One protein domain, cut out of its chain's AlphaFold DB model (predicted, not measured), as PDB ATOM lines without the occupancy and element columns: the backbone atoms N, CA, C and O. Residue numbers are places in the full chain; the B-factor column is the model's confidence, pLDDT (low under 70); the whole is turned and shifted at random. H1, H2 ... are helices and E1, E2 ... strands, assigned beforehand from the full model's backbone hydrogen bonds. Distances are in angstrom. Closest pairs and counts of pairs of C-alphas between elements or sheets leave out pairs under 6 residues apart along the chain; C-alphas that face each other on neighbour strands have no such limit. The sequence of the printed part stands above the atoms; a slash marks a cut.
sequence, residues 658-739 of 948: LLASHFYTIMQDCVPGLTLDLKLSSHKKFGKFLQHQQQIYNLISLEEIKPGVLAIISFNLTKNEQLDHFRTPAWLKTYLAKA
ATOM      1  N   LEU A 658     -18.691 -44.297 -60.550       80.06
ATOM      2  CA  LEU A 658     -20.125 -44.534 -60.358       80.06
ATOM      3  C   LEU A 658     -20.811 -43.329 -59.693       80.06
ATOM      4  O   LEU A 658     -20.476 -42.939 -58.575       80.06
ATOM      5  N   LEU A 659     -21.801 -42.732 -60.360       81.75
ATOM      6  CA  LEU A 659     -22.498 -41.539 -59.866       81.75
ATOM      7  C   LEU A 659     -23.360 -41.844 -58.624       81.75
ATOM      8  O   LEU A 659     -24.114 -42.818 -58.620       81.75
ATOM      9  N   ALA A 660     -23.328 -40.984 -57.598       79.62
ATOM     10  CA  ALA A 660     -24.033 -41.235 -56.333       79.62
ATOM     11  C   ALA A 660     -25.557 -41.439 -56.487       79.62
ATOM     12  O   ALA A 660     -26.142 -42.256 -55.781       79.62
ATOM     13  N   SER A 661     -26.214 -40.757 -57.432       79.00
ATOM     14  CA  SER A 661     -27.642 -40.971 -57.729       79.00
ATOM     15  C   SER A 661     -27.928 -42.344 -58.351       79.00
ATOM     16  O   SER A 661     -28.940 -42.971 -58.036       79.00
ATOM     17  N   HIS A 662     -27.025 -42.844 -59.200       80.06
ATOM     18  CA  HIS A 662     -27.146 -44.176 -59.787       80.06
ATOM     19  C   HIS A 662     -26.894 -45.263 -58.735       80.06
ATOM     20  O   HIS A 662     -27.668 -46.211 -58.647       80.06
ATOM     21  N   PHE A 663     -25.897 -45.078 -57.863       81.44
ATOM     22  CA  PHE A 663     -25.654 -45.982 -56.735       81.44
ATOM     23  C   PHE A 663     -26.839 -46.038 -55.754       81.44
ATOM     24  O   PHE A 663     -27.206 -47.123 -55.310       81.44
ATOM     25  N   TYR A 664     -27.510 -44.911 -55.488       82.12
ATOM     26  CA  TYR A 664     -28.754 -44.904 -54.706       82.12
ATOM     27  C   TYR A 664     -29.888 -45.691 -55.385       82.12
ATOM     28  O   TYR A 664     -30.596 -46.445 -54.722       82.12
ATOM     29  N   THR A 665     -30.016 -45.586 -56.713       79.50
ATOM     30  CA  THR A 665     -30.969 -46.406 -57.485       79.50
ATOM     31  C   THR A 665     -30.638 -47.897 -57.334       79.50
ATOM     32  O   THR A 665     -31.513 -48.684 -57.004       79.50
ATOM     33  N   ILE A 666     -29.358 -48.276 -57.422       79.00
ATOM     34  CA  ILE A 666     -28.899 -49.663 -57.213       79.00
ATOM     35  C   ILE A 666     -29.175 -50.162 -55.777       79.00
ATOM     36  O   ILE A 666     -29.481 -51.341 -55.600       79.00
ATOM     37  N   MET A 667     -29.102 -49.300 -54.753       77.44
ATOM     38  CA  MET A 667     -29.528 -49.644 -53.385       77.44
ATOM     39  C   MET A 667     -31.037 -49.897 -53.301       77.44
ATOM     40  O   MET A 667     -31.455 -50.876 -52.687       77.44
ATOM     41  N   GLN A 668     -31.843 -49.053 -53.950       77.31
ATOM     42  CA  GLN A 668     -33.302 -49.158 -53.961       77.31
ATOM     43  C   GLN A 668     -33.803 -50.376 -54.765       77.31
ATOM     44  O   GLN A 668     -34.716 -51.067 -54.313       77.31
ATOM     45  N   ASP A 669     -33.168 -50.686 -55.896       72.31
ATOM     46  CA  ASP A 669     -33.474 -51.844 -56.752       72.31
ATOM     47  C   ASP A 669     -33.040 -53.181 -56.122       72.31
ATOM     48  O   ASP A 669     -33.541 -54.243 -56.487       72.31
ATOM     49  N   CYS A 670     -32.106 -53.155 -55.163       67.56
ATOM     50  CA  CYS A 670     -31.659 -54.349 -54.440       67.56
ATOM     51  C   CYS A 670     -32.724 -54.891 -53.466       67.56
ATOM     52  O   CYS A 670     -32.674 -56.064 -53.095       67.56
ATOM     53  N   VAL A 671     -33.682 -54.052 -53.046       70.00
ATOM     54  CA  VAL A 671     -34.732 -54.400 -52.073       70.00
ATOM     55  C   VAL A 671     -36.109 -53.932 -52.588       70.00
ATOM     56  O   VAL A 671     -36.694 -52.987 -52.050       70.00
ATOM     57  N   PRO A 672     -36.643 -54.561 -53.656       57.47
ATOM     58  CA  PRO A 672     -37.903 -54.149 -54.267       57.47
ATOM     59  C   PRO A 672     -39.067 -54.346 -53.288       57.47
ATOM     60  O   PRO A 672     -39.416 -55.471 -52.938       57.47
ATOM     61  N   GLY A 673     -39.665 -53.231 -52.859       57.31
ATOM     62  CA  GLY A 673     -40.762 -53.190 -51.885       57.31
ATOM     63  C   GLY A 673     -40.432 -52.462 -50.576       57.31
ATOM     64  O   GLY A 673     -41.356 -52.109 -49.849       57.31
ATOM     65  N   LEU A 674     -39.155 -52.177 -50.285       70.31
ATOM     66  CA  LEU A 674     -38.743 -51.362 -49.136       70.31
ATOM     67  C   LEU A 674     -38.370 -49.949 -49.601       70.31
ATOM     68  O   LEU A 674     -37.315 -49.750 -50.198       70.31
ATOM     69  N   THR A 675     -39.214 -48.953 -49.337       66.38
ATOM     70  CA  THR A 675     -38.926 -47.549 -49.677       66.38
ATOM     71  C   THR A 675     -37.843 -46.977 -48.759       66.38
ATOM     72  O   THR A 675     -38.089 -46.774 -47.570       66.38
ATOM     73  N   LEU A 676     -36.655 -46.691 -49.300       73.81
ATOM     74  CA  LEU A 676     -35.523 -46.158 -48.533       73.81
ATOM     75  C   LEU A 676     -35.688 -44.650 -48.285       73.81
ATOM     76  O   LEU A 676     -35.175 -43.819 -49.039       73.81
ATOM     77  N   ASP A 677     -36.408 -44.279 -47.227       70.75
ATOM     78  CA  ASP A 677     -36.800 -42.888 -46.980       70.75
ATOM     79  C   ASP A 677     -35.692 -42.064 -46.291       70.75
ATOM     80  O   ASP A 677     -35.616 -41.929 -45.068       70.75
ATOM     81  N   LEU A 678     -34.833 -41.444 -47.105       75.75
ATOM     82  CA  LEU A 678     -33.648 -40.671 -46.684       75.75
ATOM     83  C   LEU A 678     -33.924 -39.400 -45.845       75.75
ATOM     84  O   LEU A 678     -33.028 -38.598 -45.574       75.75
ATOM     85  N   LYS A 679     -35.185 -39.174 -45.471       70.81
ATOM     86  CA  LYS A 679     -35.625 -38.138 -44.524       70.81
ATOM     87  C   LYS A 679     -35.675 -38.647 -43.080       70.81
ATOM     88  O   LYS A 679     -35.686 -37.819 -42.173       70.81
ATOM     89  N   LEU A 680     -35.737 -39.969 -42.900       69.31
ATOM     90  CA  LEU A 680     -35.810 -40.663 -41.612       69.31
ATOM     91  C   LEU A 680     -34.424 -41.116 -41.119       69.31
ATOM     92  O   LEU A 680     -34.205 -41.200 -39.918       69.31
ATOM     93  N   SER A 681     -33.479 -41.339 -42.038       74.75
ATOM     94  CA  SER A 681     -32.046 -41.492 -41.752       74.75
ATOM     95  C   SER A 681     -31.426 -40.210 -41.182       74.75
ATOM     96  O   SER A 681     -31.797 -39.107 -41.605       74.75
ATOM     97  N   SER A 682     -30.385 -40.331 -40.353       74.31
ATOM     98  CA  SER A 682     -29.606 -39.193 -39.829       74.31
ATOM     99  C   SER A 682     -29.046 -38.292 -40.946       74.31
ATOM    100  O   SER A 682     -28.902 -37.073 -40.791       74.31
ATOM    101  N   HIS A 683     -28.791 -38.866 -42.124       72.25
ATOM    102  CA  HIS A 683     -28.211 -38.183 -43.278       72.25
ATOM    103  C   HIS A 683     -29.265 -37.730 -44.302       72.25
ATOM    104  O   HIS A 683     -29.404 -38.320 -45.370       72.25
ATOM    105  N   LYS A 684     -29.907 -36.578 -44.046       72.69
ATOM    106  CA  LYS A 684     -30.921 -35.906 -44.911       72.69
ATOM    107  C   LYS A 684     -30.511 -35.601 -46.378       72.69
ATOM    108  O   LYS A 684     -31.235 -34.905 -47.089       72.69
ATOM    109  N   LYS A 685     -29.327 -36.034 -46.828       78.50
ATOM    110  CA  LYS A 685     -28.821 -36.000 -48.211       78.50
ATOM    111  C   LYS A 685     -27.892 -37.199 -48.433       78.50
ATOM    112  O   LYS A 685     -26.932 -37.351 -47.681       78.50
ATOM    113  N   PHE A 686     -28.070 -37.950 -49.522       80.81
ATOM    114  CA  PHE A 686     -27.253 -39.142 -49.822       80.81
ATOM    115  C   PHE A 686     -25.749 -38.849 -49.937       80.81
ATOM    116  O   PHE A 686     -24.927 -39.632 -49.478       80.81
ATOM    117  N   GLY A 687     -25.372 -37.667 -50.437       79.06
ATOM    118  CA  GLY A 687     -23.968 -37.242 -50.442       79.06
ATOM    119  C   GLY A 687     -23.342 -37.149 -49.042       79.06
ATOM    120  O   GLY A 687     -22.180 -37.500 -48.879       79.06
ATOM    121  N   LYS A 688     -24.118 -36.765 -48.014       80.00
ATOM    122  CA  LYS A 688     -23.650 -36.769 -46.617       80.00
ATOM    123  C   LYS A 688     -23.571 -38.178 -46.031       80.00
ATOM    124  O   LYS A 688     -22.700 -38.414 -45.205       80.00
ATOM    125  N   PHE A 689     -24.448 -39.091 -46.454       83.50
ATOM    126  CA  PHE A 689     -24.352 -40.509 -46.097       83.50
ATOM    127  C   PHE A 689     -23.059 -41.113 -46.661       83.50
ATOM    128  O   PHE A 689     -22.255 -41.633 -45.901       83.50
ATOM    129  N   LEU A 690     -22.780 -40.945 -47.959       82.31
ATOM    130  CA  LEU A 690     -21.539 -41.454 -48.559       82.31
ATOM    131  C   LEU A 690     -20.274 -40.826 -47.942       82.31
ATOM    132  O   LEU A 690     -19.291 -41.531 -47.734       82.31
ATOM    133  N   GLN A 691     -20.300 -39.534 -47.595       79.00
ATOM    134  CA  GLN A 691     -19.203 -38.885 -46.860       79.00
ATOM    135  C   GLN A 691     -19.008 -39.479 -45.454       79.00
ATOM    136  O   GLN A 691     -17.871 -39.657 -45.030       79.00
ATOM    137  N   HIS A 692     -20.086 -39.843 -44.753       80.25
ATOM    138  CA  HIS A 692     -20.026 -40.538 -43.462       80.25
ATOM    139  C   HIS A 692     -19.448 -41.957 -43.606       80.25
ATOM    140  O   HIS A 692     -18.522 -42.314 -42.881       80.25
ATOM    141  N   GLN A 693     -19.896 -42.719 -44.613       77.62
ATOM    142  CA  GLN A 693     -19.342 -44.041 -44.941       77.62
ATOM    143  C   GLN A 693     -17.840 -43.979 -45.267       77.62
ATOM    144  O   GLN A 693     -17.067 -44.838 -44.840       77.62
ATOM    145  N   GLN A 694     -17.404 -42.943 -45.993       80.25
ATOM    146  CA  GLN A 694     -15.989 -42.690 -46.266       80.25
ATOM    147  C   GLN A 694     -15.212 -42.327 -44.988       80.25
ATOM    148  O   GLN A 694     -14.103 -42.820 -44.802       80.25
ATOM    149  N   GLN A 695     -15.774 -41.496 -44.107       75.44
ATOM    150  CA  GLN A 695     -15.106 -41.038 -42.882       75.44
ATOM    151  C   GLN A 695     -14.971 -42.127 -41.810       75.44
ATOM    152  O   GLN A 695     -13.941 -42.166 -41.142       75.44
ATOM    153  N   ILE A 696     -15.973 -42.996 -41.646       71.88
ATOM    154  CA  ILE A 696     -15.947 -44.067 -40.637       71.88
ATOM    155  C   ILE A 696     -15.229 -45.312 -41.165       71.88
ATOM    156  O   ILE A 696     -14.312 -45.807 -40.513       71.88
ATOM    157  N   TYR A 697     -15.611 -45.811 -42.344       68.94
ATOM    158  CA  TYR A 697     -15.143 -47.114 -42.833       68.94
ATOM    159  C   TYR A 697     -14.050 -47.018 -43.905       68.94
ATOM    160  O   TYR A 697     -13.440 -48.029 -44.241       68.94
ATOM    161  N   ASN A 698     -13.787 -45.841 -44.491       68.44
ATOM    162  CA  ASN A 698     -12.762 -45.644 -45.535       68.44
ATOM    163  C   ASN A 698     -12.873 -46.629 -46.730       68.44
ATOM    164  O   ASN A 698     -11.892 -46.969 -47.393       68.44
ATOM    165  N   LEU A 699     -14.090 -47.119 -46.999       67.31
ATOM    166  CA  LEU A 699     -14.370 -48.144 -48.014       67.31
ATOM    167  C   LEU A 699     -14.487 -47.591 -49.434       67.31
ATOM    168  O   LEU A 699     -14.464 -48.365 -50.390       67.31
ATOM    169  N   ILE A 700     -14.650 -46.277 -49.581       74.69
ATOM    170  CA  ILE A 700     -14.987 -45.607 -50.837       74.69
ATOM    171  C   ILE A 700     -14.151 -44.337 -50.988       74.69
ATOM    172  O   ILE A 700     -14.086 -43.524 -50.068       74.69
ATOM    173  N   SER A 701     -13.592 -44.130 -52.180       72.81
ATOM    174  CA  SER A 701     -13.035 -42.835 -52.590       72.81
ATOM    175  C   SER A 701     -14.093 -42.040 -53.354       72.81
ATOM    176  O   SER A 701     -14.592 -42.519 -54.375       72.81
ATOM    177  N   LEU A 702     -14.430 -40.840 -52.874       79.81
ATOM    178  CA  LEU A 702     -15.368 -39.921 -53.528       79.81
ATOM    179  C   LEU A 702     -14.638 -38.780 -54.251       79.81
ATOM    180  O   LEU A 702     -13.718 -38.190 -53.687       79.81
ATOM    181  N   GLU A 703     -15.117 -38.419 -55.441       77.88
ATOM    182  CA  GLU A 703     -14.781 -37.165 -56.134       77.88
ATOM    183  C   GLU A 703     -16.025 -36.290 -56.320       77.88
ATOM    184  O   GLU A 703     -17.146 -36.797 -56.412       77.88
ATOM    185  N   GLU A 704     -15.828 -34.977 -56.434       76.94
ATOM    186  CA  GLU A 704     -16.874 -34.013 -56.780       76.94
ATOM    187  C   GLU A 704     -16.691 -33.543 -58.231       76.94
ATOM    188  O   GLU A 704     -15.996 -32.570 -58.510       76.94
ATOM    189  N   ILE A 705     -17.319 -34.253 -59.177       72.06
ATOM    190  CA  ILE A 705     -17.163 -33.998 -60.627       72.06
ATOM    191  C   ILE A 705     -17.753 -32.628 -61.020       72.06
ATOM    192  O   ILE A 705     -17.319 -31.994 -61.983       72.06
ATOM    193  N   LYS A 706     -18.775 -32.170 -60.285       67.56
ATOM    194  CA  LYS A 706     -19.392 -30.835 -60.379       67.56
ATOM    195  C   LYS A 706     -19.859 -30.419 -58.979       67.56
ATOM    196  O   LYS A 706     -20.262 -31.308 -58.232       67.56
ATOM    197  N   PRO A 707     -19.899 -29.119 -58.629       55.03
ATOM    198  CA  PRO A 707     -20.374 -28.676 -57.317       55.03
ATOM    199  C   PRO A 707     -21.780 -29.220 -57.005       55.03
ATOM    200  O   PRO A 707     -22.737 -28.972 -57.741       55.03
ATOM    201  N   GLY A 708     -21.891 -29.982 -55.917       60.69
ATOM    202  CA  GLY A 708     -23.085 -30.708 -55.480       60.69
ATOM    203  C   GLY A 708     -23.236 -32.142 -56.016       60.69
ATOM    204  O   GLY A 708     -24.226 -32.792 -55.678       60.69
ATOM    205  N   VAL A 709     -22.301 -32.650 -56.829       73.31
ATOM    206  CA  VAL A 709     -22.417 -33.931 -57.552       73.31
ATOM    207  C   VAL A 709     -21.221 -34.842 -57.259       73.31
ATOM    208  O   VAL A 709     -20.166 -34.742 -57.886       73.31
ATOM    209  N   LEU A 710     -21.425 -35.770 -56.320       81.25
ATOM    210  CA  LEU A 710     -20.428 -36.761 -55.908       81.25
ATOM    211  C   LEU A 710     -20.477 -38.034 -56.770       81.25
ATOM    212  O   LEU A 710     -21.557 -38.512 -57.137       81.25
ATOM    213  N   ALA A 711     -19.309 -38.619 -57.021       80.94
ATOM    214  CA  ALA A 711     -19.139 -39.917 -57.667       80.94
ATOM    215  C   ALA A 711     -18.132 -40.793 -56.906       80.94
ATOM    216  O   ALA A 711     -17.198 -40.294 -56.283       80.94
ATOM    217  N   ILE A 712     -18.336 -42.105 -56.967       80.69
ATOM    218  CA  ILE A 712     -17.485 -43.142 -56.382       80.69
ATOM    219  C   ILE A 712     -16.408 -43.501 -57.409       80.69
ATOM    220  O   ILE A 712     -16.730 -44.024 -58.476       80.69
ATOM    221  N   ILE A 713     -15.140 -43.228 -57.096       72.88
ATOM    222  CA  ILE A 713     -13.998 -43.524 -57.980       72.88
ATOM    223  C   ILE A 713     -13.525 -44.969 -57.797       72.88
ATOM    224  O   ILE A 713     -13.169 -45.645 -58.757       72.88
ATOM    225  N   SER A 714     -13.484 -45.438 -56.548       68.81
ATOM    226  CA  SER A 714     -12.940 -46.747 -56.185       68.81
ATOM    227  C   SER A 714     -13.515 -47.259 -54.866       68.81
ATOM    228  O   SER A 714     -13.830 -46.478 -53.965       68.81
ATOM    229  N   PHE A 715     -13.608 -48.586 -54.753       74.00
ATOM    230  CA  PHE A 715     -13.906 -49.294 -53.509       74.00
ATOM    231  C   PHE A 715     -12.606 -49.889 -52.946       74.00
ATOM    232  O   PHE A 715     -11.900 -50.607 -53.655       74.00
ATOM    233  N   ASN A 716     -12.286 -49.631 -51.677       63.34
ATOM    234  CA  ASN A 716     -11.057 -50.095 -51.028       63.34
ATOM    235  C   ASN A 716     -11.337 -51.281 -50.089       63.34
ATOM    236  O   ASN A 716     -11.324 -51.160 -48.866       63.34
ATOM    237  N   LEU A 717     -11.615 -52.450 -50.678       62.81
ATOM    238  CA  LEU A 717     -11.987 -53.664 -49.934       62.81
ATOM    239  C   LEU A 717     -10.824 -54.275 -49.126       62.81
ATOM    240  O   LEU A 717     -11.044 -55.141 -48.290       62.81
ATOM    241  N   THR A 718      -9.584 -53.855 -49.374       54.28
ATOM    242  CA  THR A 718      -8.359 -54.540 -48.918       54.28
ATOM    243  C   THR A 718      -7.899 -54.222 -47.490       54.28
ATOM    244  O   THR A 718      -6.833 -54.690 -47.095       54.28
ATOM    245  N   LYS A 719      -8.630 -53.393 -46.727       51.19
ATOM    246  CA  LYS A 719      -8.197 -52.899 -45.401       51.19
ATOM    247  C   LYS A 719      -9.344 -52.672 -44.396       51.19
ATOM    248  O   LYS A 719      -9.357 -51.642 -43.732       51.19
ATOM    249  N   ASN A 720     -10.304 -53.593 -44.274       53.41
ATOM    250  CA  ASN A 720     -11.395 -53.441 -43.298       53.41
ATOM    251  C   ASN A 720     -11.778 -54.734 -42.570       53.41
ATOM    252  O   ASN A 720     -12.546 -55.547 -43.077       53.41
ATOM    253  N   GLU A 721     -11.324 -54.840 -41.321       51.94
ATOM    254  CA  GLU A 721     -11.661 -55.906 -40.368       51.94
ATOM    255  C   GLU A 721     -13.181 -56.074 -40.183       51.94
ATOM    256  O   GLU A 721     -13.683 -57.193 -40.085       51.94
ATOM    257  N   GLN A 722     -13.948 -54.979 -40.220       52.06
ATOM    258  CA  GLN A 722     -15.407 -55.025 -40.084       52.06
ATOM    259  C   GLN A 722     -16.136 -55.626 -41.299       52.06
ATOM    260  O   GLN A 722     -17.283 -56.042 -41.154       52.06
ATOM    261  N   LEU A 723     -15.504 -55.717 -42.479       56.59
ATOM    262  CA  LEU A 723     -16.147 -56.273 -43.681       56.59
ATOM    263  C   LEU A 723     -16.027 -57.807 -43.746       56.59
ATOM    264  O   LEU A 723     -16.938 -58.462 -44.255       56.59
ATOM    265  N   ASP A 724     -14.979 -58.377 -43.139       52.50
ATOM    266  CA  ASP A 724     -14.880 -59.819 -42.866       52.50
ATOM    267  C   ASP A 724     -15.820 -60.245 -41.721       52.50
ATOM    268  O   ASP A 724     -16.446 -61.303 -41.785       52.50
ATOM    269  N   HIS A 725     -16.000 -59.393 -40.703       48.31
ATOM    270  CA  HIS A 725     -16.944 -59.638 -39.605       48.31
ATOM    271  C   HIS A 725     -18.422 -59.363 -39.965       48.31
ATOM    272  O   HIS A 725     -19.315 -59.737 -39.197       48.31
ATOM    273  N   PHE A 726     -18.729 -58.747 -41.118       56.38
ATOM    274  CA  PHE A 726     -20.109 -58.435 -41.515       56.38
ATOM    275  C   PHE A 726     -20.897 -59.692 -41.926       56.38
ATOM    276  O   PHE A 726     -20.966 -60.093 -43.095       56.38
ATOM    277  N   ARG A 727     -21.566 -60.305 -40.945       58.28
ATOM    278  CA  ARG A 727     -22.504 -61.408 -41.168       58.28
ATOM    279  C   ARG A 727     -23.867 -60.857 -41.598       58.28
ATOM    280  O   ARG A 727     -24.660 -60.436 -40.765       58.28
ATOM    281  N   THR A 728     -24.151 -60.923 -42.901       63.06
ATOM    282  CA  THR A 728     -25.437 -60.531 -43.523       63.06
ATOM    283  C   THR A 728     -26.670 -60.851 -42.648       63.06
ATOM    284  O   THR A 728     -26.881 -62.036 -42.348       63.06
ATOM    285  N   PRO A 729     -27.496 -59.854 -42.259       67.25
ATOM    286  CA  PRO A 729     -28.623 -60.045 -41.341       67.25
ATOM    287  C   PRO A 729     -29.644 -61.098 -41.790       67.25
ATOM    288  O   PRO A 729     -29.860 -61.305 -42.988       67.25
ATOM    289  N   ALA A 730     -30.302 -61.740 -40.819       59.22
ATOM    290  CA  ALA A 730     -31.337 -62.744 -41.072       59.22
ATOM    291  C   ALA A 730     -32.513 -62.159 -41.871       59.22
ATOM    292  O   ALA A 730     -32.879 -62.713 -42.906       59.22
ATOM    293  N   TRP A 731     -33.017 -60.986 -41.470       74.31
ATOM    294  CA  TRP A 731     -34.104 -60.294 -42.167       74.31
ATOM    295  C   TRP A 731     -33.777 -60.018 -43.638       74.31
ATOM    296  O   TRP A 731     -34.605 -60.273 -44.508       74.31
ATOM    297  N   LEU A 732     -32.551 -59.574 -43.939       71.88
ATOM    298  CA  LEU A 732     -32.129 -59.251 -45.304       71.88
ATOM    299  C   LEU A 732     -32.011 -60.518 -46.165       71.88
ATOM    300  O   LEU A 732     -32.384 -60.498 -47.335       71.88
ATOM    301  N   LYS A 733     -31.567 -61.644 -45.590       69.12
ATOM    302  CA  LYS A 733     -31.571 -62.954 -46.268       69.12
ATOM    303  C   LYS A 733     -32.988 -63.426 -46.587       69.12
ATOM    304  O   LYS A 733     -33.255 -63.781 -47.733       69.12
ATOM    305  N   THR A 734     -33.891 -63.390 -45.608       66.31
ATOM    306  CA  THR A 734     -35.294 -63.792 -45.784       66.31
ATOM    307  C   THR A 734     -36.006 -62.889 -46.792       66.31
ATOM    308  O   THR A 734     -36.725 -63.386 -47.659       66.31
ATOM    309  N   TYR A 735     -35.753 -61.576 -46.756       66.19
ATOM    310  CA  TYR A 735     -36.308 -60.628 -47.722       66.19
ATOM    311  C   TYR A 735     -35.775 -60.879 -49.137       66.19
ATOM    312  O   TYR A 735     -36.562 -60.928 -50.075       66.19
ATOM    313  N   LEU A 736     -34.467 -61.104 -49.310       66.06
ATOM    314  CA  LEU A 736     -33.880 -61.401 -50.623       66.06
ATOM    315  C   LEU A 736     -34.373 -62.738 -51.200       66.06
ATOM    316  O   LEU A 736     -34.635 -62.808 -52.398       66.06
ATOM    317  N   ALA A 737     -34.570 -63.767 -50.368       63.44
ATOM    318  CA  ALA A 737     -35.186 -65.030 -50.790       63.44
ATOM    319  C   ALA A 737     -36.671 -64.855 -51.172       63.44
ATOM    320  O   ALA A 737     -37.149 -65.438 -52.145       63.44
ATOM    321  N   LYS A 738     -37.410 -63.995 -50.458       60.38
ATOM    322  CA  LYS A 738     -38.779 -63.618 -50.840       60.38
ATOM    323  C   LYS A 738     -38.794 -62.802 -52.141       60.38
ATOM    324  O   LYS A 738     -39.671 -63.013 -52.973       60.38
ATOM    325  N   ALA A 739     -37.806 -61.933 -52.356       55.88
ATOM    326  CA  ALA A 739     -37.672 -61.100 -53.550       55.88
ATOM    327  C   ALA A 739     -37.274 -61.897 -54.806       55.88
ATOM    328  O   ALA A 739     -37.778 -61.593 -55.887       55.88
TER     329      ALA A 739
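Overview. This is residues 658 to 739 of the 948 residues of the protein "Hypothetical protein" of Adineta ricciae (UniProt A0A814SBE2). A two-stranded hairpin, E1 and E2, has H2 packed on it, and H1 begins beside E2 and heads away about perpendicular to H2; after E2 a thin tail with the short H3 swings out and ends in H4, so that the whole is an open horseshoe with a largely empty middle. In the tail, residues 724 to 731 stick out free. The printed part has 82 residues, with four named helices and two named strands in the order H1, H2, E1, E2, H3, H4; the sheet, of order E1 - E2, is antiparallel, and the class is mixed, helices and strands. It is only just compact, close to loose, with a radius of gyration of the C-alphas of 14.1 A, and it spans 40 by 29 by 22 A.

Along the chain. Start at C-alpha 660, at (-24.033, -41.235, -56.333), where H1 begins; it takes residues 660 to 669 and measures 14.2 A. Go on to Phe 686, where H2 begins; it takes residues 686 to 697 and is 16.1 A long. Next come E1, residues 700 to 706, 18.1 A, and E2, residues 709 to 715, 18.0 A; find C-alpha 709 at (-22.417, -33.931, -57.552). H3 is short, residues 721 to 724. H4, residues 730 to 739, measures 14.1 A and ends at C-alpha 739, at (-37.672, -61.100, -53.550).

Arrangement. Look first at the hairpin of E1 and E2, antiparallel at 151 degrees, where N 703 and O 711 are 2.9 A apart and N 709 and O 706 are 2.8 A apart, both within hydrogen-bond range. Just before H1, residues 658 to 659 pair with residues 711 to 712 of E2, antiparallel. The closest C-alphas of H1 and E2 are those of Ala 660 and Ala 711, 5.2 A apart. For H2 and E1 they are those of Gln 694 and Ile 700, 5.5 A apart. H1 and H2 only just touch, with 3 pairs of C-alphas within 8 A, and H2 does so with residues 686 to 687 alone. Their closest C-alphas are those of Ala 660 and Gly 687, 7.1 A apart, and their lines are about perpendicular, at 89 degrees. H3 and H4 are apart, and H4 is also apart from H1 and H2. In H1, H2 and H4 every O i to N i+4 pair is within hydrogen-bond range; H3 is too short for such a pair.

Size, cuts and confidence. The two C-alphas farthest apart are those of Pro 707 and Lys 738, at 40.0 A. The printed part has no cut. The link from H1 to H2, 16 residues, is long; the other links are tight. The mean pLDDT of the printed part is 70.2, and 34 residues are under 70, among them residues 716 to 730 and 733 to 739.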